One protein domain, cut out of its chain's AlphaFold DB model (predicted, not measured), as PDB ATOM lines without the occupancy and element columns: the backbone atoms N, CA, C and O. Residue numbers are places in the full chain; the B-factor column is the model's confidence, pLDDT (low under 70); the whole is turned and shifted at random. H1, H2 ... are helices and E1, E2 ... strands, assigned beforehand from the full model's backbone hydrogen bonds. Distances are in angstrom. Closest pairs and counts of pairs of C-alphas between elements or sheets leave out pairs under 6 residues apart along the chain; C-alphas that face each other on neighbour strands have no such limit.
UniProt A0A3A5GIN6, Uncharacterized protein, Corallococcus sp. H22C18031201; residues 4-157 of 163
ATOM      1  N   SER A   4      53.820  36.253 103.393       88.06
ATOM      2  CA  SER A   4      52.482  35.806 103.777       88.06
ATOM      3  C   SER A   4      52.007  36.521 105.038       88.06
ATOM      4  O   SER A   4      50.895  37.046 105.070       88.06
ATOM      5  N   SER A   5      52.862  36.582 106.063       93.56
ATOM      6  CA  SER A   5      52.560  37.305 107.302       93.56
ATOM      7  C   SER A   5      52.375  38.803 107.048       93.56
ATOM      8  O   SER A   5      51.445  39.406 107.582       93.56
ATOM      9  N   ASP A   6      53.216  39.395 106.199       94.62
ATOM     10  CA  ASP A   6      53.156  40.817 105.860       94.62
ATOM     11  C   ASP A   6      51.860  41.152 105.094       94.62
ATOM     12  O   ASP A   6      51.208  42.156 105.388       94.62
ATOM     13  N   LEU A   7      51.426  40.280 104.171       92.00
ATOM     14  CA  LEU A   7      50.148  40.410 103.459       92.00
ATOM     15  C   LEU A   7      48.952  40.337 104.416       92.00
ATOM     16  O   LEU A   7      48.037  41.154 104.309       92.00
ATOM     17  N   ILE A   8      48.971  39.401 105.373       95.50
ATOM     18  CA  ILE A   8      47.919  39.282 106.394       95.50
ATOM     19  C   ILE A   8      47.861  40.540 107.254       95.50
ATOM     20  O   ILE A   8      46.784  41.100 107.445       95.50
ATOM     21  N   GLN A   9      49.009  41.006 107.742       96.25
ATOM     22  CA  GLN A   9      49.076  42.184 108.596       96.25
ATOM     23  C   GLN A   9      48.595  43.441 107.862       96.25
ATOM     24  O   GLN A   9      47.846  44.236 108.431       96.25
ATOM     25  N   ALA A  10      48.987  43.611 106.597       96.00
ATOM     26  CA  ALA A  10      48.551  44.733 105.774       96.00
ATOM     27  C   ALA A  10      47.038  44.696 105.500       96.00
ATOM     28  O   ALA A  10      46.383  45.738 105.571       96.00
ATOM     29  N   ALA A  11      46.472  43.513 105.235       94.75
ATOM     30  CA  ALA A  11      45.034  43.341 105.043       94.75
ATOM     31  C   ALA A  11      44.249  43.638 106.331       94.75
ATOM     32  O   ALA A  11      43.302  44.427 106.306       94.75
ATOM     33  N   ASP A  12      44.686  43.076 107.464       96.19
ATOM     34  CA  ASP A  12      44.063  43.276 108.777       96.19
ATOM     35  C   ASP A  12      44.101  44.761 109.186       96.19
ATOM     36  O   ASP A  12      43.088  45.313 109.618       96.19
ATOM     37  N   ALA A  13      45.226  45.451 108.965       95.00
ATOM     38  CA  ALA A  13      45.366  46.884 109.241       95.00
ATOM     39  C   ALA A  13      44.417  47.767 108.410       95.00
ATOM     40  O   ALA A  13      44.124  48.899 108.798       95.00
ATOM     41  N   LYS A  14      43.940  47.265 107.266       90.69
ATOM     42  CA  LYS A  14      43.025  47.967 106.356       90.69
ATOM     43  C   LYS A  14      41.588  47.451 106.427       90.69
ATOM     44  O   LYS A  14      40.733  47.967 105.713       90.69
ATOM     45  N   GLY A  15      41.310  46.458 107.273       93.94
ATOM     46  CA  GLY A  15      39.993  45.829 107.363       93.94
ATOM     47  C   GLY A  15      39.561  45.132 106.069       93.94
ATOM     48  O   GLY A  15      38.363  45.016 105.817       93.94
ATOM     49  N   ILE A  16      40.512  44.699 105.235       92.75
ATOM     50  CA  ILE A  16      40.227  43.973 103.993       92.75
ATOM     51  C   ILE A  16      40.110  42.485 104.340       92.75
ATOM     52  O   ILE A  16      41.099  41.883 104.765       92.75
ATOM     53  N   PRO A  17      38.933  41.860 104.172       92.75
ATOM     54  CA  PRO A  17      38.777  40.445 104.464       92.75
ATOM     55  C   PRO A  17      39.460  39.623 103.367       92.75
ATOM     56  O   PRO A  17      39.129  39.752 102.192       92.75
ATOM     57  N   ILE A  18      40.409  38.768 103.742       88.56
ATOM     58  CA  ILE A  18      41.175  37.923 102.815       88.56
ATOM     59  C   ILE A  18      41.105  36.443 103.201       88.56
ATOM     60  O   ILE A  18      40.932  36.104 104.375       88.56
ATOM     61  N   ASN A  19      41.313  35.556 102.230       84.12
ATOM     62  CA  ASN A  19      41.407  34.116 102.459       84.12
ATOM     63  C   ASN A  19      42.818  33.728 102.942       84.12
ATOM     64  O   ASN A  19      43.679  33.320 102.168       84.12
ATOM     65  N   LYS A  20      43.062  33.829 104.258       85.94
ATOM     66  CA  LYS A  20      44.390  33.614 104.887       85.94
ATOM     67  C   LYS A  20      45.000  32.222 104.642       85.94
ATOM     68  O   LYS A  20      46.210  32.059 104.749       85.94
ATOM     69  N   GLU A  21      44.170  31.232 104.319       79.44
ATOM     70  CA  GLU A  21      44.574  29.857 103.978       79.44
ATOM     71  C   GLU A  21      45.090  29.726 102.531       79.44
ATOM     72  O   GLU A  21      45.709  28.726 102.181       79.44
ATOM     73  N   GLU A  22      44.833  30.729 101.690       74.12
ATOM     74  CA  GLU A  22      45.041  30.715 100.238       74.12
ATOM     75  C   GLU A  22      45.958  31.867  99.829       74.12
ATOM     76  O   GLU A  22      45.627  32.702  98.983       74.12
ATOM     77  N   ILE A  23      47.115  31.940 100.485       79.12
ATOM     78  CA  ILE A  23      48.157  32.906 100.149       79.12
ATOM     79  C   ILE A  23      49.185  32.229  99.252       79.12
ATOM     80  O   ILE A  23      49.809  31.235  99.625       79.12
ATOM     81  N   VAL A  24      49.385  32.808  98.075       75.69
ATOM     82  CA  VAL A  24      50.460  32.447  97.156       75.69
ATOM     83  C   VAL A  24      51.577  33.460  97.321       75.69
ATOM     84  O   VAL A  24      51.329  34.664  97.301       75.69
ATOM     85  N   THR A  25      52.812  32.986  97.455       78.81
ATOM     86  CA  THR A  25      54.004  33.835  97.464       78.81
ATOM     87  C   THR A  25      54.977  33.403  96.383       78.81
ATOM     88  O   THR A  25      55.054  32.232  96.010       78.81
ATOM     89  N   MET A  26      55.722  34.368  95.862       74.88
ATOM     90  CA  MET A  26      56.778  34.145  94.891       74.88
ATOM     91  C   MET A  26      57.876  35.180  95.103       74.88
ATOM     92  O   MET A  26      57.614  36.377  95.229       74.88
ATOM     93  N   THR A  27      59.116  34.709  95.105       77.31
ATOM     94  CA  THR A  27      60.306  35.550  95.166       77.31
ATOM     95  C   THR A  27      61.299  35.121  94.091       77.31
ATOM     96  O   THR A  27      61.574  33.935  93.913       77.31
ATOM     97  N   ALA A  28      61.826  36.096  93.363       75.50
ATOM     98  CA  ALA A  28      62.935  35.961  92.426       75.50
ATOM     99  C   ALA A  28      63.844  37.196  92.551       75.50
ATOM    100  O   ALA A  28      63.567  38.086  93.353       75.50
ATOM    101  N   GLU A  29      64.939  37.239  91.787       75.44
ATOM    102  CA  GLU A  29      65.974  38.285  91.892       75.44
ATOM    103  C   GLU A  29      65.396  39.713  91.828       75.44
ATOM    104  O   GLU A  29      65.706  40.525  92.694       75.44
ATOM    105  N   ASP A  30      64.459  39.965  90.905       78.56
ATOM    106  CA  ASP A  30      63.840  41.285  90.682       78.56
ATOM    107  C   ASP A  30      62.324  41.294  90.947       78.56
ATOM    108  O   ASP A  30      61.555  42.046  90.336       78.56
ATOM    109  N   LEU A  31      61.864  40.404  91.832       75.94
ATOM    110  CA  LEU A  31      60.442  40.187  92.062       75.94
ATOM    111  C   LEU A  31      60.159  39.671  93.467       75.94
ATOM    112  O   LEU A  31      60.610  38.597  93.856       75.94
ATOM    113  N   ALA A  32      59.305  40.381  94.189       83.81
ATOM    114  CA  ALA A  32      58.631  39.852  95.360       83.81
ATOM    115  C   ALA A  32      57.125  40.042  95.196       83.81
ATOM    116  O   ALA A  32      56.641  41.142  94.932       83.81
ATOM    117  N   PHE A  33      56.396  38.943  95.336       82.69
ATOM    118  CA  PHE A  33      54.971  38.892  95.089       82.69
ATOM    119  C   PHE A  33      54.272  38.051  96.152       82.69
ATOM    120  O   PHE A  33      54.735  36.964  96.506       82.69
ATOM    121  N   ALA A  34      53.141  38.546  96.642       84.69
ATOM    122  CA  ALA A  34      52.222  37.783  97.473       84.69
ATOM    123  C   ALA A  34      50.794  38.111  97.071       84.69
ATOM    124  O   ALA A  34      50.497  39.268  96.793       84.69
ATOM    125  N   ALA A  35      49.905  37.131  97.066       83.50
ATOM    126  CA  ALA A  35      48.509  37.369  96.755       83.50
ATOM    127  C   ALA A  35      47.580  36.398  97.437       83.50
ATOM    128  O   ALA A  35      47.924  35.254  97.720       83.50
ATOM    129  N   THR A  36      46.365  36.879  97.630       83.44
ATOM    130  CA  THR A  36      45.232  36.095  98.082       83.44
ATOM    131  C   THR A  36      43.945  36.734  97.583       83.44
ATOM    132  O   THR A  36      43.910  37.914  97.215       83.44
ATOM    133  N   SER A  37      42.876  35.953  97.564       82.88
ATOM    134  CA  SER A  37      41.542  36.442  97.264       82.88
ATOM    135  C   SER A  37      40.953  37.238  98.420       82.88
ATOM    136  O   SER A  37      41.182  36.950  99.598       82.88
ATOM    137  N   ILE A  38      40.154  38.242  98.066       87.38
ATOM    138  CA  ILE A  38      39.271  38.911  99.016       87.38
ATOM    139  C   ILE A  38      38.138  37.939  99.347       87.38
ATOM    140  O   ILE A  38      37.505  37.382  98.446       87.38
ATOM    141  N   ALA A  39      37.889  37.708 100.633       85.44
ATOM    142  CA  ALA A  39      36.866  36.766 101.068       85.44
ATOM    143  C   ALA A  39      35.473  37.232 100.608       85.44
ATOM    144  O   ALA A  39      35.118  38.402 100.767       85.44
ATOM    145  N   GLY A  40      34.683  36.321 100.036       80.25
ATOM    146  CA  GLY A  40      33.368  36.619  99.467       80.25
ATOM    147  C   GLY A  40      33.403  37.039  97.995       80.25
ATOM    148  O   GLY A  40      32.347  37.093  97.364       80.25
ATOM    149  N   SER A  41      34.582  37.291  97.413       79.31
ATOM    150  CA  SER A  41      34.711  37.610  95.982       79.31
ATOM    151  C   SER A  41      34.227  36.472  95.075       79.31
ATOM    152  O   SER A  41      33.675  36.720  94.005       79.31
ATOM    153  N   GLU A  42      34.328  35.222  95.533       73.19
ATOM    154  CA  GLU A  42      33.824  34.031  94.848       73.19
ATOM    155  C   GLU A  42      32.292  33.994  94.717       73.19
ATOM    156  O   GLU A  42      31.746  33.227  93.923       73.19
ATOM    157  N   GLN A  43      31.595  34.826  95.492       75.75
ATOM    158  CA  GLN A  43      30.137  34.952  95.499       75.75
ATOM    159  C   GLN A  43      29.668  36.129  94.644       75.75
ATOM    160  O   GLN A  43      28.483  36.456  94.638       75.75
ATOM    161  N   ILE A  44      30.577  36.792  93.928       79.50
ATOM    162  CA  ILE A  44      30.238  37.924  93.078       79.50
ATOM    163  C   ILE A  44      29.891  37.400  91.676       79.50
ATOM    164  O   ILE A  44      30.731  36.769  91.028       79.50
ATOM    165  N   PRO A  45      28.664  37.646  91.171       81.38
ATOM    166  CA  PRO A  45      28.314  37.292  89.803       81.38
ATOM    167  C   PRO A  45      29.245  37.989  88.807       81.38
ATOM    168  O   PRO A  45      29.502  39.186  88.942       81.38
ATOM    169  N   ALA A  46      29.668  37.283  87.755       81.62
ATOM    170  CA  ALA A  46      30.531  37.849  86.714       81.62
ATOM    171  C   ALA A  46      29.937  39.112  86.060       81.62
ATOM    172  O   ALA A  46      30.665  40.009  85.648       81.62
ATOM    173  N   THR A  47      28.605  39.225  86.015       83.50
ATOM    174  CA  THR A  47      27.903  40.412  85.500       83.50
ATOM    175  C   THR A  47      28.239  41.696  86.255       83.50
ATOM    176  O   THR A  47      28.098  42.767  85.679       83.50
ATOM    177  N   ARG A  48      28.720  41.607  87.503       87.50
ATOM    178  CA  ARG A  48      29.149  42.756  88.315       87.50
ATOM    179  C   ARG A  48      30.499  43.329  87.886       87.50
ATOM    180  O   ARG A  48      30.825  44.440  88.294       87.50
ATOM    181  N   PHE A  49      31.271  42.633  87.047       87.56
ATOM    182  CA  PHE A  49      32.535  43.169  86.530       87.56
ATOM    183  C   PHE A  49      32.344  44.415  85.655       87.56
ATOM    184  O   PHE A  49      33.307  45.141  85.433       87.56
ATOM    185  N   ASN A  50      31.129  44.731  85.197       92.62
ATOM    186  CA  ASN A  50      30.858  45.998  84.512       92.62
ATOM    187  C   ASN A  50      31.095  47.236  85.403       92.62
ATOM    188  O   ASN A  50      31.514  48.290  84.910       92.62
ATOM    189  N   ASP A  51      30.866  47.082  86.708       92.50
ATOM    190  CA  ASP A  51      30.933  48.143  87.710       92.50
ATOM    191  C   ASP A  51      32.319  48.239  88.374       92.50
ATOM    192  O   ASP A  51      32.610  49.228  89.043       92.50
ATOM    193  N   GLY A  52      33.189  47.247  88.154       90.00
ATOM    194  CA  GLY A  52      34.449  47.096  88.878       90.00
ATOM    195  C   GLY A  52      34.250  46.377  90.213       90.00
ATOM    196  O   GLY A  52      33.379  46.732  91.009       90.00
ATOM    197  N   VAL A  53      35.049  45.344  90.464       89.12
ATOM    198  CA  VAL A  53      34.934  44.492  91.653       89.12
ATOM    199  C   VAL A  53      36.303  44.282  92.278       89.12
ATOM    200  O   VAL A  53      37.237  43.878  91.592       89.12
ATOM    201  N   ASP A  54      36.409  44.494  93.587       91.12
ATOM    202  CA  ASP A  54      37.608  44.140  94.343       91.12
ATOM    203  C   ASP A  54      37.660  42.623  94.530       91.12
ATOM    204  O   ASP A  54      36.773  42.020  95.134       91.12
ATOM    205  N   VAL A  55      38.699  42.004  93.978       85.19
ATOM    206  CA  VAL A  55      38.787  40.545  93.871       85.19
ATOM    207  C   VAL A  55      39.951  39.965  94.659       85.19
ATOM    208  O   VAL A  55      39.832  38.895  95.241       85.19
ATOM    209  N   ALA A  56      41.068  40.676  94.754       87.00
ATOM    210  CA  ALA A  56      42.262  40.167  95.415       87.00
ATOM    211  C   ALA A  56      43.000  41.270  96.167       87.00
ATOM    212  O   ALA A  56      42.837  42.459  95.887       87.00
ATOM    213  N   PHE A  57      43.832  40.847  97.111       92.06
ATOM    214  CA  PHE A  57      44.780  41.699  97.808       92.06
ATOM    215  C   PHE A  57      46.184  41.157  97.574       92.06
ATOM    216  O   PHE A  57      46.428  39.960  97.746       92.06
ATOM    217  N   VAL A  58      47.088  42.029  97.133       90.44
ATOM    218  CA  VAL A  58      48.420  41.627  96.683       90.44
ATOM    219  C   VAL A  58      49.504  42.520  97.257       90.44
ATOM    220  O   VAL A  58      49.293  43.709  97.462       90.44
ATOM    221  N   TYR A  59      50.680  41.948  97.462       92.19
ATOM    222  CA  TYR A  59      51.939  42.668  97.536       92.19
ATOM    223  C   TYR A  59      52.659  42.514  96.202       92.19
ATOM    224  O   TYR A  59      52.795  41.395  95.701       92.19
ATOM    225  N   LEU A  60      53.149  43.619  95.652       87.19
ATOM    226  CA  LEU A  60      53.972  43.628  94.455       87.19
ATOM    227  C   LEU A  60      55.206  44.487  94.699       87.19
ATOM    228  O   LEU A  60      55.102  45.647  95.082       87.19
ATOM    229  N   ASN A  61      56.371  43.924  94.416       87.31
ATOM    230  CA  ASN A  61      57.612  44.654  94.244       87.31
ATOM    231  C   ASN A  61      58.315  44.099  93.008       87.31
ATOM    232  O   ASN A  61      58.811  42.972  93.022       87.31
ATOM    233  N   SER A  62      58.318  44.887  91.938       83.88
ATOM    234  CA  SER A  62      59.033  44.591  90.701       83.88
ATOM    235  C   SER A  62      59.625  45.903  90.183       83.88
ATOM    236  O   SER A  62      58.906  46.674  89.538       83.88
ATOM    237  N   PRO A  63      60.900  46.204  90.496       79.94
ATOM    238  CA  PRO A  63      61.519  47.493  90.176       79.94
ATOM    239  C   PRO A  63      61.434  47.869  88.690       79.94
ATOM    240  O   PRO A  63      61.237  49.035  88.356       79.94
ATOM    241  N   ASP A  64      61.499  46.872  87.804       75.50
ATOM    242  CA  ASP A  64      61.465  47.058  86.348       75.50
ATOM    243  C   ASP A  64      60.052  47.284  85.777       75.50
ATOM    244  O   ASP A  64      59.911  47.616  84.600       75.50
ATOM    245  N   SER A  65      58.997  47.125  86.585       74.31
ATOM    246  CA  SER A  65      57.602  47.272  86.137       74.31
ATOM    247  C   SER A  65      57.122  48.724  86.048       74.31
ATOM    248  O   SER A  65      56.069  48.991  85.475       74.31
ATOM    249  N   GLY A  66      57.846  49.665  86.663       79.00
ATOM    250  CA  GLY A  66      57.379  51.044  86.847       79.00
ATOM    251  C   GLY A  66      56.231  51.194  87.857       79.00
ATOM    252  O   GLY A  66      55.798  52.315  88.116       79.00
ATOM    253  N   ILE A  67      55.757  50.096  88.456       84.12
ATOM    254  CA  ILE A  67      54.768  50.100  89.534       84.12
ATOM    255  C   ILE A  67      55.531  50.233  90.860       84.12
ATOM    256  O   ILE A  67      56.450  49.445  91.105       84.12
ATOM    257  N   PRO A  68      55.190  51.210  91.721       89.94
ATOM    258  CA  PRO A  68      55.782  51.312  93.049       89.94
ATOM    259  C   PRO A  68      55.668  49.991  93.818       89.94
ATOM    260  O   PRO A  68      54.714  49.237  93.654       89.94
ATOM    261  N   ALA A  69      56.646  49.694  94.669       91.94
ATOM    262  CA  ALA A  69      56.525  48.544  95.550       91.94
ATOM    263  C   ALA A  69      55.447  48.817  96.610       91.94
ATOM    264  O   ALA A  69      55.475  49.867  97.258       91.94
ATOM    265  N   GLY A  70      54.523  47.884  96.829       94.50
ATOM    266  CA  GLY A  70      53.444  48.110  97.783       94.50
ATOM    267  C   GLY A  70      52.376  47.029  97.842       94.50
ATOM    268  O   GLY A  70      52.439  46.008  97.158       94.50
ATOM    269  N   PHE A  71      51.392  47.286  98.704       95.50
ATOM    270  CA  PHE A  71      50.183  46.482  98.827       95.50
ATOM    271  C   PHE A  71      49.037  47.125  98.051       95.50
ATOM    272  O   PHE A  71      48.792  48.323  98.200       95.50
ATOM    273  N   TYR A  72      48.315  46.314  97.283       94.00
ATOM    274  CA  TYR A  72      47.264  46.752  96.378       94.00
ATOM    275  C   TYR A  72      46.015  45.892  96.519       94.00
ATOM    276  O   TYR A  72      46.096  44.668  96.638       94.00
ATOM    277  N   ARG A  73      44.842  46.522  96.427       94.75
ATOM    278  CA  ARG A  73      43.618  45.816  96.039       94.75
ATOM    279  C   ARG A  73      43.574  45.718  94.524       94.75
ATOM    280  O   ARG A  73      43.897  46.679  93.830       94.75
ATOM    281  N   LEU A  74      43.153  44.570  94.020       91.12
ATOM    282  CA  LEU A  74      42.938  44.366  92.597       91.12
ATOM    283  C   LEU A  74      41.465  44.567  92.276       91.12
ATOM    284  O   LEU A  74      40.624  43.812  92.764       91.12
ATOM    285  N   ASN A  75      41.177  45.572  91.453       92.62
ATOM    286  CA  ASN A  75      39.834  45.881  90.982       92.62
ATOM    287  C   ASN A  75      39.647  45.358  89.554       92.62
ATOM    288  O   ASN A  75      40.222  45.894  88.609       92.62
ATOM    289  N   ALA A  76      38.872  44.292  89.394       87.75
ATOM    290  CA  ALA A  76      38.579  43.677  88.109       87.75
ATOM    291  C   ALA A  76      37.376  44.343  87.436       87.75
ATOM    292  O   ALA A  76      36.304  44.460  88.034       87.75
ATOM    293  N   ARG A  77      37.537  44.728  86.167       90.44
ATOM    294  CA  ARG A  77      36.502  45.381  85.363       90.44
ATOM    295  C   ARG A  77      36.460  44.843  83.935       90.44
ATOM    296  O   ARG A  77      37.504  44.612  83.343       90.44
ATOM    297  N   ALA A  78      35.274  44.698  83.355       86.75
ATOM    298  CA  ALA A  78      35.075  44.351  81.945       86.75
ATOM    299  C   ALA A  78      33.929  45.178  81.346       86.75
ATOM    300  O   ALA A  78      33.079  45.674  82.083       86.75
ATOM    301  N   ASN A  79      33.867  45.340  80.023       93.19
ATOM    302  CA  ASN A  79      32.696  45.975  79.414       93.19
ATOM    303  C   ASN A  79      31.494  45.037  79.506       93.19
ATOM    304  O   ASN A  79      31.616  43.840  79.253       93.19
ATOM    305  N   ALA A  80      30.309  45.580  79.790       93.19
ATOM    306  CA  ALA A  80      29.096  44.775  79.937       93.19
ATOM    307  C   ALA A  80      28.770  43.923  78.692       93.19
ATOM    308  O   ALA A  80      28.251  42.822  78.833       93.19
ATOM    309  N   SER A  81      29.098  44.413  77.490       95.06
ATOM    310  CA  SER A  81      28.910  43.692  76.224       95.06
ATOM    311  C   SER A  81      29.820  42.476  76.056       95.06
ATOM    312  O   SER A  81      29.499  41.590  75.266       95.06
ATOM    313  N   ASP A  82      30.944  42.441  76.773       90.88
ATOM    314  CA  ASP A  82      31.992  41.435  76.594       90.88
ATOM    315  C   ASP A  82      31.845  40.284  77.603       90.88
ATOM    316  O   ASP A  82      32.356  39.188  77.369       90.88
ATOM    317  N   ILE A  83      31.117  40.515  78.705       86.06
ATOM    318  CA  ILE A  83      30.904  39.545  79.785       86.06
ATOM    319  C   ILE A  83      30.060  38.371  79.279       86.06
ATOM    320  O   ILE A  83      28.880  38.511  78.948       86.06
ATOM    321  N   ARG A  84      30.661  37.180  79.270       86.12
ATOM    322  CA  ARG A  84      30.043  35.932  78.806       86.12
ATOM    323  C   ARG A  84      30.696  34.722  79.459       86.12
ATOM    324  O   ARG A  84      31.840  34.797  79.892       86.12
ATOM    325  N   VAL A  85      29.997  33.587  79.452       82.56
ATOM    326  CA  VAL A  85      30.623  32.297  79.782       82.56
ATOM    327  C   VAL A  85      31.768  32.020  78.800       82.56
ATOM    328  O   VAL A  85      31.624  32.225  77.591       82.56
ATOM    329  N   GLY A  86      32.897  31.551  79.328       75.50
ATOM    330  CA  GLY A  86      34.161  31.391  78.612       75.50
ATOM    331  C   GLY A  86      35.095  32.590  78.783       75.50
ATOM    332  O   GLY A  86      34.937  33.389  79.708       75.50
ATOM    333  N   SER A  87      36.092  32.690  77.901       79.94
ATOM    334  CA  SER A  87      37.135  33.716  77.976       79.94
ATOM    335  C   SER A  87      36.725  35.037  77.316       79.94
ATOM    336  O   SER A  87      36.168  35.040  76.214       79.94
ATOM    337  N   TYR A  88      37.046  36.164  77.944       81.38
ATOM    338  CA  TYR A  88      36.839  37.510  77.406       81.38
ATOM    339  C   TYR A  88      37.822  38.518  78.015       81.38
ATOM    340  O   TYR A  88      38.469  38.252  79.026       81.38
ATOM    341  N   SER A  89      37.954  39.675  77.371       81.88
ATOM    342  CA  SER A  89      38.876  40.724  77.799       81.88
ATOM    343  C   SER A  89      38.295  41.566  78.933       81.88
ATOM    344  O   SER A  89      37.101  41.859  78.978       81.88
ATOM    345  N   GLY A  90      39.176  42.006  79.820       83.06
ATOM    346  CA  GLY A  90      38.886  42.947  80.885       83.06
ATOM    347  C   GLY A  90      40.135  43.730  81.266       83.06
ATOM    348  O   GLY A  90      41.144  43.742  80.559       83.06
ATOM    349  N   THR A  91      40.066  44.388  82.409       84.69
ATOM    350  CA  THR A  91      41.164  45.141  83.000       84.69
ATOM    351  C   THR A  91      41.215  44.914  84.497       84.69
ATOM    352  O   THR A  91      40.172  44.727  85.126       84.69
ATOM    353  N   VAL A  92      42.408  44.992  85.075       85.00
ATOM    354  CA  VAL A  92      42.613  44.978  86.523       85.00
ATOM    355  C   VAL A  92      43.329  46.257  86.935       85.00
ATOM    356  O   VAL A  92      44.439  46.528  86.480       85.00
ATOM    357  N   GLY A  93      42.675  47.055  87.774       87.06
ATOM    358  CA  GLY A  93      43.273  48.212  88.434       87.06
ATOM    359  C   GLY A  93      44.018  47.796  89.701       87.06
ATOM    360  O   GLY A  93      43.510  46.981  90.472       87.06
ATOM    361  N   LEU A  94      45.205  48.360  89.924       89.75
ATOM    362  CA  LEU A  94      45.926  48.265  91.195       89.75
ATOM    363  C   LEU A  94      45.565  49.484  92.034       89.75
ATOM    364  O   LEU A  94      45.993  50.598  91.735       89.75
ATOM    365  N   ILE A  95      44.768  49.259  93.070       95.00
ATOM    366  CA  ILE A  95      44.290  50.298  93.974       95.00
ATOM    367  C   ILE A  95      45.184  50.313  95.209       95.00
ATOM    368  O   ILE A  95      45.278  49.307  95.916       95.00
ATOM    369  N   ASP A  96      45.848  51.434  95.463       93.00
ATOM    370  CA  ASP A  96      46.745  51.588  96.602       93.00
ATOM    371  C   ASP A  96      46.006  51.746  97.941       93.00
ATOM    372  O   ASP A  96      44.782  51.600  98.072       93.00
ATOM    373  N   GLN A  97      46.795  52.029  98.972       88.06
ATOM    374  CA  GLN A  97      46.343  52.173 100.347       88.06
ATOM    375  C   GLN A  97      45.465  53.399 100.612       88.06
ATOM    376  O   GLN A  97      44.769  53.399 101.635       88.06
ATOM    377  N   ASP A  98      45.510  54.394  99.727       90.25
ATOM    378  CA  ASP A  98      44.727  55.628  99.787       90.25
ATOM    379  C   ASP A  98      43.467  55.532  98.908       90.25
ATOM    380  O   ASP A  98      42.633  56.437  98.890       90.25
ATOM    381  N   GLY A  99      43.287  54.400  98.216       91.50
ATOM    382  CA  GLY A  99      42.167  54.166  97.312       91.50
ATOM    383  C   GLY A  99      42.397  54.713  95.905       91.50
ATOM    384  O   GLY A  99      41.450  54.743  95.119       91.50
ATOM    385  N   LEU A 100      43.620  55.133  95.578       94.69
ATOM    386  CA  LEU A 100      43.976  55.628  94.257       94.69
ATOM    387  C   LEU A 100      44.358  54.462  93.341       94.69
ATOM    388  O   LEU A 100      45.094  53.555  93.723       94.69
ATOM    389  N   GLU A 101      43.874  54.495  92.102       93.50
ATOM    390  CA  GLU A 101      44.343  53.573  91.070       93.50
ATOM    391  C   GLU A 101      45.724  54.014  90.571       93.50
ATOM    392  O   GLU A 101      45.865  55.065  89.947       93.50
ATOM    393  N   VAL A 102      46.742  53.200  90.851       89.88
ATOM    394  CA  VAL A 102      48.141  53.462  90.477       89.88
ATOM    395  C   VAL A 102      48.414  53.064  89.033       89.88
ATOM    396  O   VAL A 102      49.165  53.731  88.325       89.88
ATOM    397  N   THR A 103      47.810  51.967  88.588       86.94
ATOM    398  CA  THR A 103      47.876  51.513  87.201       86.94
ATOM    399  C   THR A 103      46.681  50.628  86.876       86.94
ATOM    400  O   THR A 103      46.034  50.078  87.773       86.94
ATOM    401  N   ARG A 104      46.421  50.458  85.582       85.31
ATOM    402  CA  ARG A 104      45.421  49.541  85.051       85.31
ATOM    403  C   ARG A 104      46.046  48.679  83.977       85.31
ATOM    404  O   ARG A 104      46.672  49.179  83.050       85.31
ATOM    405  N   LEU A 105      45.828  47.382  84.102       79.88
ATOM    406  CA  LEU A 105      46.452  46.367  83.271       79.88
ATOM    407  C   LEU A 105      45.381  45.650  82.465       79.88
ATOM    408  O   LEU A 105      44.295  45.383  82.986       79.88
ATOM    409  N   ALA A 106      45.677  45.331  81.208       77.31
ATOM    410  CA  ALA A 106      44.827  44.443  80.426       77.31
ATOM    411  C   ALA A 106      44.806  43.051  81.073       77.31
ATOM    412  O   ALA A 106      45.826  42.566  81.556       77.31
ATOM    413  N   ALA A 107      43.644  42.408  81.093       74.75
ATOM    414  CA  ALA A 107      43.474  41.087  81.679       74.75
ATOM    415  C   ALA A 107      42.553  40.222  80.815       74.75
ATOM    416  O   ALA A 107      41.713  40.728  80.067       74.75
ATOM    417  N   SER A 108      42.697  38.905  80.944       75.19
ATOM    418  CA  SER A 108      41.746  37.944  80.388       75.19
ATOM    419  C   SER A 108      40.959  37.337  81.535       75.19
ATOM    420  O   SER A 108      41.534  36.820  82.492       75.19
ATOM    421  N   PHE A 109      39.640  37.386  81.444       76.25
ATOM    422  CA  PHE A 109      38.753  36.736  82.396       76.25
ATOM    423  C   PHE A 109      38.231  35.460  81.770       76.25
ATOM    424  O   PHE A 109      37.937  35.422  80.577       76.25
ATOM    425  N   GLU A 110      38.105  34.413  82.569       75.75
ATOM    426  CA  GLU A 110      37.407  33.197  82.189       75.75
ATOM    427  C   GLU A 110      36.328  32.931  83.231       75.75
ATOM    428  O   GLU A 110      36.600  32.802  84.424       75.75
ATOM    429  N   THR A 111      35.075  32.901  82.785       71.88
ATOM    430  CA  THR A 111      33.944  32.673  83.690       71.88
ATOM    431  C   THR A 111      33.203  31.414  83.307       71.88
ATOM    432  O   THR A 111      32.833  31.221  82.149       71.88
ATOM    433  N   ALA A 112      32.973  30.549  84.289       69.62
ATOM    434  CA  ALA A 112      32.203  29.330  84.093       69.62
ATOM    435  C   ALA A 112      30.686  29.584  84.174       69.62
ATOM    436  O   ALA A 112      29.894  28.822  83.624       69.62
ATOM    437  N   THR A 113      30.272  30.657  84.854       69.06
ATOM    438  CA  THR A 113      28.868  31.018  85.068       69.06
ATOM    439  C   THR A 113      28.697  32.532  85.191       69.06
ATOM    440  O   THR A 113      29.571  33.230  85.698       69.06
ATOM    441  N   LEU A 114      27.544  33.043  84.752       75.75
ATOM    442  CA  LEU A 114      27.163  34.451  84.927       75.75
ATOM    443  C   LEU A 114      26.395  34.703  86.232       75.75
ATOM    444  O   LEU A 114      26.248  35.848  86.657       75.75
ATOM    445  N   THR A 115      25.915  33.636  86.866       71.38
ATOM    446  CA  THR A 115      25.170  33.654  88.128       71.38
ATOM    447  C   THR A 115      25.945  32.920  89.213       71.38
ATOM    448  O   THR A 115      26.657  31.960  88.918       71.38
ATOM    449  N   VAL A 116      25.760  33.306  90.473       64.88
ATOM    450  CA  VAL A 116      26.312  32.559  91.613       64.88
ATOM    451  C   VAL A 116      25.557  31.230  91.724       64.88
ATOM    452  O   VAL A 116      24.326  31.260  91.788       64.88
ATOM    453  N   PRO A 117      26.235  30.068  91.706       60.72
ATOM    454  CA  PRO A 117      25.562  28.787  91.901       60.72
ATOM    455  C   PRO A 117      24.881  28.717  93.288       60.72
ATOM    456  O   PRO A 117      25.183  29.508  94.181       60.72
ATOM    457  N   THR A 118      23.971  27.762  93.503       58.19
ATOM    458  CA  THR A 118      23.347  27.447  94.815       58.19
ATOM    459  C   THR A 118      23.419  25.933  95.065       58.19
ATOM    460  O   THR A 118      23.103  25.202  94.122       58.19
ATOM    461  N   PRO A 119      23.772  25.424  96.272       60.38
ATOM    462  CA  PRO A 119      23.947  26.119  97.563       60.38
ATOM    463  C   PRO A 119      25.407  26.454  97.940       60.38
ATOM    464  O   PRO A 119      26.325  25.704  97.630       60.38
ATOM    465  N   LEU A 120      25.608  27.553  98.674       56.31
ATOM    466  CA  LEU A 120      26.905  27.946  99.249       56.31
ATOM    467  C   LEU A 120      27.284  27.065 100.466       56.31
ATOM    468  O   LEU A 120      26.379  26.667 101.203       56.31
ATOM    469  N   PRO A 121      28.583  26.834 100.757       55.59
ATOM    470  CA  PRO A 121      29.763  27.163  99.955       55.59
ATOM    471  C   PRO A 121      30.077  26.064  98.926       55.59
ATOM    472  O   PRO A 121      29.920  24.873  99.193       55.59
ATOM    473  N   PHE A 122      30.558  26.455  97.746       55.78
ATOM    474  CA  PHE A 122      30.937  25.499  96.701       55.78
ATOM    475  C   PHE A 122      32.305  24.868  96.967       55.78
ATOM    476  O   PHE A 122      33.150  25.498  97.612       55.78
ATOM    477  N   PRO A 123      32.564  23.650  96.451       43.44
ATOM    478  CA  PRO A 123      33.900  23.073  96.474       43.44
ATOM    479  C   PRO A 123      34.896  24.031  95.806       43.44
ATOM    480  O   PRO A 123      34.742  24.420  94.646       43.44
ATOM    481  N   ARG A 124      35.905  24.434  96.582       44.69
ATOM    482  CA  ARG A 124      36.977  25.338  96.164       44.69
ATOM    483  C   ARG A 124      37.732  24.688  95.001       44.69
ATOM    484  O   ARG A 124      38.229  23.572  95.137       44.69
ATOM    485  N   THR A 125      37.781  25.355  93.850       34.91
ATOM    486  CA  THR A 125      38.530  24.867  92.684       34.91
ATOM    487  C   THR A 125      39.914  25.492  92.687       34.91
ATOM    488  O   THR A 125      40.057  26.711  92.698       34.91
ATOM    489  N   MET A 126      40.935  24.639  92.684       34.34
ATOM    490  CA  MET A 126      42.326  25.043  92.532       34.34
ATOM    491  C   MET A 126      42.632  25.192  91.041       34.34
ATOM    492  O   MET A 126      42.410  24.267  90.261       34.34
ATOM    493  N   ILE A 127      43.137  26.360  90.652       32.31
ATOM    494  CA  ILE A 127      43.456  26.697  89.263       32.31
ATOM    495  C   ILE A 127      44.964  26.863  89.161       32.31
ATOM    496  O   ILE A 127      45.572  27.591  89.944       32.31
ATOM    497  N   SER A 128      45.559  26.194  88.182       29.17
ATOM    498  CA  SER A 128      46.947  26.386  87.779       29.17
ATOM    499  C   SER A 128      46.986  26.963  86.366       29.17
ATOM    500  O   SER A 128      46.091  26.730  85.553       29.17
ATOM    501  N   SER A 129      48.009  27.757  86.057       32.50
ATOM    502  CA  SER A 129      48.202  28.311  84.714       32.50
ATOM    503  C   SER A 129      49.688  28.390  84.373       32.50
ATOM    504  O   SER A 129      50.520  28.548  85.265       32.50
ATOM    505  N   ARG A 130      50.001  28.246  83.079       33.00
ATOM    506  CA  ARG A 130      51.343  28.212  82.472       33.00
ATOM    507  C   ARG A 130      51.390  29.185  81.292       33.00
ATOM    508  O   ARG A 130      50.482  29.135  80.468       33.00
ATOM    509  N   ILE A 131      52.427  30.019  81.175       39.56
ATOM    510  CA  ILE A 131      52.662  30.861  79.987       39.56
ATOM    511  C   ILE A 131      54.150  30.818  79.627       39.56
ATOM    512  O   ILE A 131      54.982  31.096  80.473       39.56
ATOM    513  N   ASP A 132      54.470  30.482  78.374       30.80
ATOM    514  CA  ASP A 132      55.826  30.110  77.952       30.80
ATOM    515  C   ASP A 132      56.731  31.280  77.466       30.80
ATOM    516  O   ASP A 132      57.914  31.026  77.240       30.80
ATOM    517  N   THR A 133      56.275  32.541  77.270       28.59
ATOM    518  CA  THR A 133      57.172  33.731  77.079       28.59
ATOM    519  C   THR A 133      56.464  35.104  76.968       28.59
ATOM    520  O   THR A 133      55.448  35.212  76.285       28.59
ATOM    521  N   LEU A 134      57.087  36.183  77.491       31.05
ATOM    522  CA  LEU A 134      56.829  37.603  77.139       31.05
ATOM    523  C   LEU A 134      58.151  38.422  77.074       31.05
ATOM    524  O   LEU A 134      59.194  37.934  77.504       31.05
ATOM    525  N   SER A 135      58.199  39.612  76.450       30.08
ATOM    526  CA  SER A 135      59.436  40.414  76.247       30.08
ATOM    527  C   SER A 135      59.166  41.919  76.100       30.08
ATOM    528  O   SER A 135      58.406  42.239  75.195       30.08
ATOM    529  N   ILE A 136      59.848  42.808  76.861       32.25
ATOM    530  CA  ILE A 136      59.699  44.290  76.822       32.25
ATOM    531  C   ILE A 136      60.993  45.071  77.174       32.25
ATOM    532  O   ILE A 136      61.683  44.747  78.136       32.25
ATOM    533  N   ASN A 137      61.238  46.185  76.456       28.70
ATOM    534  CA  ASN A 137      62.355  47.154  76.571       28.70
ATOM    535  C   ASN A 137      63.701  46.740  75.932       28.70
ATOM    536  O   ASN A 137      64.781  47.042  76.443       28.70
ATOM    537  N   ARG A 138      63.664  45.981  74.821       34.56
ATOM    538  CA  ARG A 138      64.819  45.263  74.209       34.56
ATOM    539  C   ARG A 138      65.582  44.332  75.167       34.56
ATOM    540  O   ARG A 138      66.429  43.564  74.711       34.56
ATOM    541  N   LYS A 139      65.244  44.321  76.451       33.62
ATOM    542  CA  LYS A 139      65.459  43.212  77.364       33.62
ATOM    543  C   LYS A 139      64.216  42.332  77.353       33.62
ATOM    544  O   LYS A 139      63.103  42.775  77.122       33.62
ATOM    545  N   LYS A 140      64.409  41.034  77.517       35.78
ATOM    546  CA  LYS A 140      63.303  40.126  77.796       35.78
ATOM    547  C   LYS A 140      63.137  40.126  79.308       35.78
ATOM    548  O   LYS A 140      64.062  39.680  79.982       35.78
ATOM    549  N   LEU A 141      62.014  40.609  79.830       36.06
ATOM    550  CA  LEU A 141      61.628  40.262  81.194       36.06
ATOM    551  C   LEU A 141      61.272  38.773  81.178       36.06
ATOM    552  O   LEU A 141      60.336  38.354  80.499       36.06
ATOM    553  N   LYS A 142      62.098  37.956  81.838       35.81
ATOM    554  CA  LYS A 142      61.800  36.541  82.052       35.81
ATOM    555  C   LYS A 142      60.793  36.456  83.193       35.81
ATOM    556  O   LYS A 142      61.184  36.602  84.339       35.81
ATOM    557  N   GLU A 143      59.536  36.226  82.817       37.59
ATOM    558  CA  GLU A 143      58.482  35.589  83.623       37.59
ATOM    559  C   GLU A 143      58.234  36.149  85.035       37.59
ATOM    560  O   GLU A 143      58.963  35.871  85.982       37.59
ATOM    561  N   VAL A 144      57.096  36.828  85.205       35.78
ATOM    562  CA  VAL A 144      56.520  37.144  86.519       35.78
ATOM    563  C   VAL A 144      55.133  36.503  86.599       35.78
ATOM    564  O   VAL A 144      54.244  36.832  85.816       35.78
ATOM    565  N   TRP A 145      54.975  35.561  87.529       38.09
ATOM    566  CA  TRP A 145      53.791  34.720  87.710       38.09
ATOM    567  C   TRP A 145      52.861  35.290  88.781       38.09
ATOM    568  O   TRP A 145      53.239  35.350  89.943       38.09
ATOM    569  N   VAL A 146      51.623  35.647  88.457       38.72
ATOM    570  CA  VAL A 146      50.663  36.067  89.487       38.72
ATOM    571  C   VAL A 146      49.390  35.240  89.385       38.72
ATOM    572  O   VAL A 146      48.570  35.430  88.493       38.72
ATOM    573  N   VAL A 147      49.246  34.300  90.320       39.22
ATOM    574  CA  VAL A 147      48.060  33.455  90.483       39.22
ATOM    575  C   VAL A 147      47.170  34.085  91.553       39.22
ATOM    576  O   VAL A 147      47.578  34.181  92.708       39.22
ATOM    577  N   ALA A 148      45.955  34.494  91.186       40.06
ATOM    578  CA  ALA A 148      44.900  34.831  92.142       40.06
ATOM    579  C   ALA A 148      43.725  33.859  91.944       40.06
ATOM    580  O   ALA A 148      43.140  33.785  90.865       40.06
ATOM    581  N   VAL A 149      43.416  33.072  92.979       44.00
ATOM    582  CA  VAL A 149      42.355  32.049  92.978       44.00
ATOM    583  C   VAL A 149      41.045  32.682  93.434       44.00
ATOM    584  O   VAL A 149      40.981  33.178  94.553       44.00
ATOM    585  N   LEU A 150      40.001  32.664  92.598       46.41
ATOM    586  CA  LEU A 150      38.724  33.338  92.882       46.41
ATOM    587  C   LEU A 150      37.502  32.474  92.527       46.41
ATOM    588  O   LEU A 150      36.639  32.865  91.747       46.41
ATOM    589  N   GLY A 151      37.392  31.272  93.096       47.03
ATOM    590  CA  GLY A 151      36.197  30.435  92.909       47.03
ATOM    591  C   GLY A 151      35.854  30.142  91.433       47.03
ATOM    592  O   GLY A 151      36.740  29.841  90.644       47.03
ATOM    593  N   TYR A 152      34.564  30.205  91.061       38.62
ATOM    594  CA  TYR A 152      34.057  29.909  89.700       38.62
ATOM    595  C   TYR A 152      34.475  30.929  88.616       38.62
ATOM    596  O   TYR A 152      34.219  30.701  87.428       38.62
ATOM    597  N   ASN A 153      35.084  32.053  89.007       41.59
ATOM    598  CA  ASN A 153      35.585  33.072  88.093       41.59
ATOM    599  C   ASN A 153      37.113  33.062  88.126       41.59
ATOM    600  O   ASN A 153      37.744  33.338  89.140       41.59
ATOM    601  N   HIS A 154      37.719  32.758  86.992       45.00
ATOM    602  CA  HIS A 154      39.159  32.745  86.836       45.00
ATOM    603  C   HIS A 154      39.571  34.151  86.399       45.00
ATOM    604  O   HIS A 154      39.288  34.572  85.275       45.00
ATOM    605  N   ILE A 155      40.219  34.902  87.290       40.84
ATOM    606  CA  ILE A 155      40.833  36.174  86.910       40.84
ATOM    607  C   ILE A 155      42.299  35.901  86.646       40.84
ATOM    608  O   ILE A 155      43.112  35.773  87.560       40.84
ATOM    609  N   ILE A 156      42.619  35.790  85.361       41.88
ATOM    610  CA  ILE A 156      43.989  35.656  84.898       41.88
ATOM    611  C   ILE A 156      44.530  37.078  84.781       41.88
ATOM    612  O   ILE A 156      44.283  37.794  83.807       41.88
ATOM    613  N   ILE A 157      45.241  37.509  85.823       39.69
ATOM    614  CA  ILE A 157      45.996  38.759  85.788       39.69
ATOM    615  C   ILE A 157      47.255  38.470  84.990       39.69
ATOM    616  O   ILE A 157      48.226  37.908  85.494       39.69
TER     617      ILE A 157
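Overview. This is residues 4 to 157 of the 163 residues of an uncharacterized protein of Corallococcus sp. H22C18031201 (UniProt A0A3A5GIN6). One sheet of seven strands curls round like part of a barrel, open between its edge strands E1 and E7, with helix H1 over the E2 and E3 part of its face. The short H2 sits near one end of E4, and the long link 112 to 152 loops widely before the chain comes back to pair as E7. The printed part has 154 residues, in the order H1 E1 E2 H2 E3 E4 E5 E6 E7. The sheet runs in the order E1 E2 E3 E4 E5 E6 E7, all antiparallel; the class is mixed, helices and strands, with under half of the residues in named elements. The whole is compact, with a radius of gyration of the C-alphas of 15.3 A and spans of 45 by 35 by 28 A.

Arrangement. Start at H1, residues 4 to 13, where every O i to N i+4 pair is within hydrogen-bond range. E1, residues 24 to 28, and E2, 31 to 37, form a hairpin, with N 26 and O 33 at 2.9 A. H2, 46 to 50, has 0 of 1 such O i to N i+4 pairs within range and 1 of 2 O i to N i+3 pairs. E3, 53 to 61, is antiparallel to E2, with N 59 and O 34 at 2.8 A. E4, 70 to 77, E5, 86 to 95, E6, 101 to 111, and E7, 153 to 156, complete a meander from E3, each strand the antiparallel neighbour of the one before and in a hairpin with it. Look for N 72 and O 58 at 2.8 A, N 93 and O 75 at 2.8 A, N 90 and O 107 at 2.9 A, and N 154 and O 110 at 2.8 A. The sheet's curl is 173 degrees; E3 bends by 57 degrees at residue 56, E5 by 60 at 89 and E6 by 65 at 106. E1 and E7 are apart. H1 makes two layers, a helix on one face of the sheet, at a height of 9.2 A; it is over E3 and only just over E2, on which 3 of its C-alphas fall. On the local plane it runs slantwise to E3 at 49 degrees, and their closest C-alphas, Leu 7 and Tyr 59, are 6.6 A apart. H2 is on the sheet at a height of 7.6 A but over none of its strands, only just, with 2 C-alphas falling on E4; the closest C-alphas of H2 and E4, Phe 49 and Arg 77, are 4.7 A apart.

Along the chain. Find C-alpha 4 at (52.482, 35.806, 103.777); H1 runs 14.3 A from there. E1 is 13.8 A, E2 20.0 A, H2 8.4 A, E3 22.8 A and E4 21.2 A long. E5 spans 26.4 A and E6 24.5 A, ending at C-alpha 111, (33.944, 32.673, 83.690). E7, 9.4 A, ends at C-alpha 156, (43.989, 35.656, 84.898).

Size, cuts and confidence. The printed part has no cut. The C-alphas farthest apart, Pro 119 and Arg 138 at 50.8 A, are in the long link from E6 to E7. Mean pLDDT of the printed part is 73.2; residues 112 to 113 and 116 to 157 are under 70.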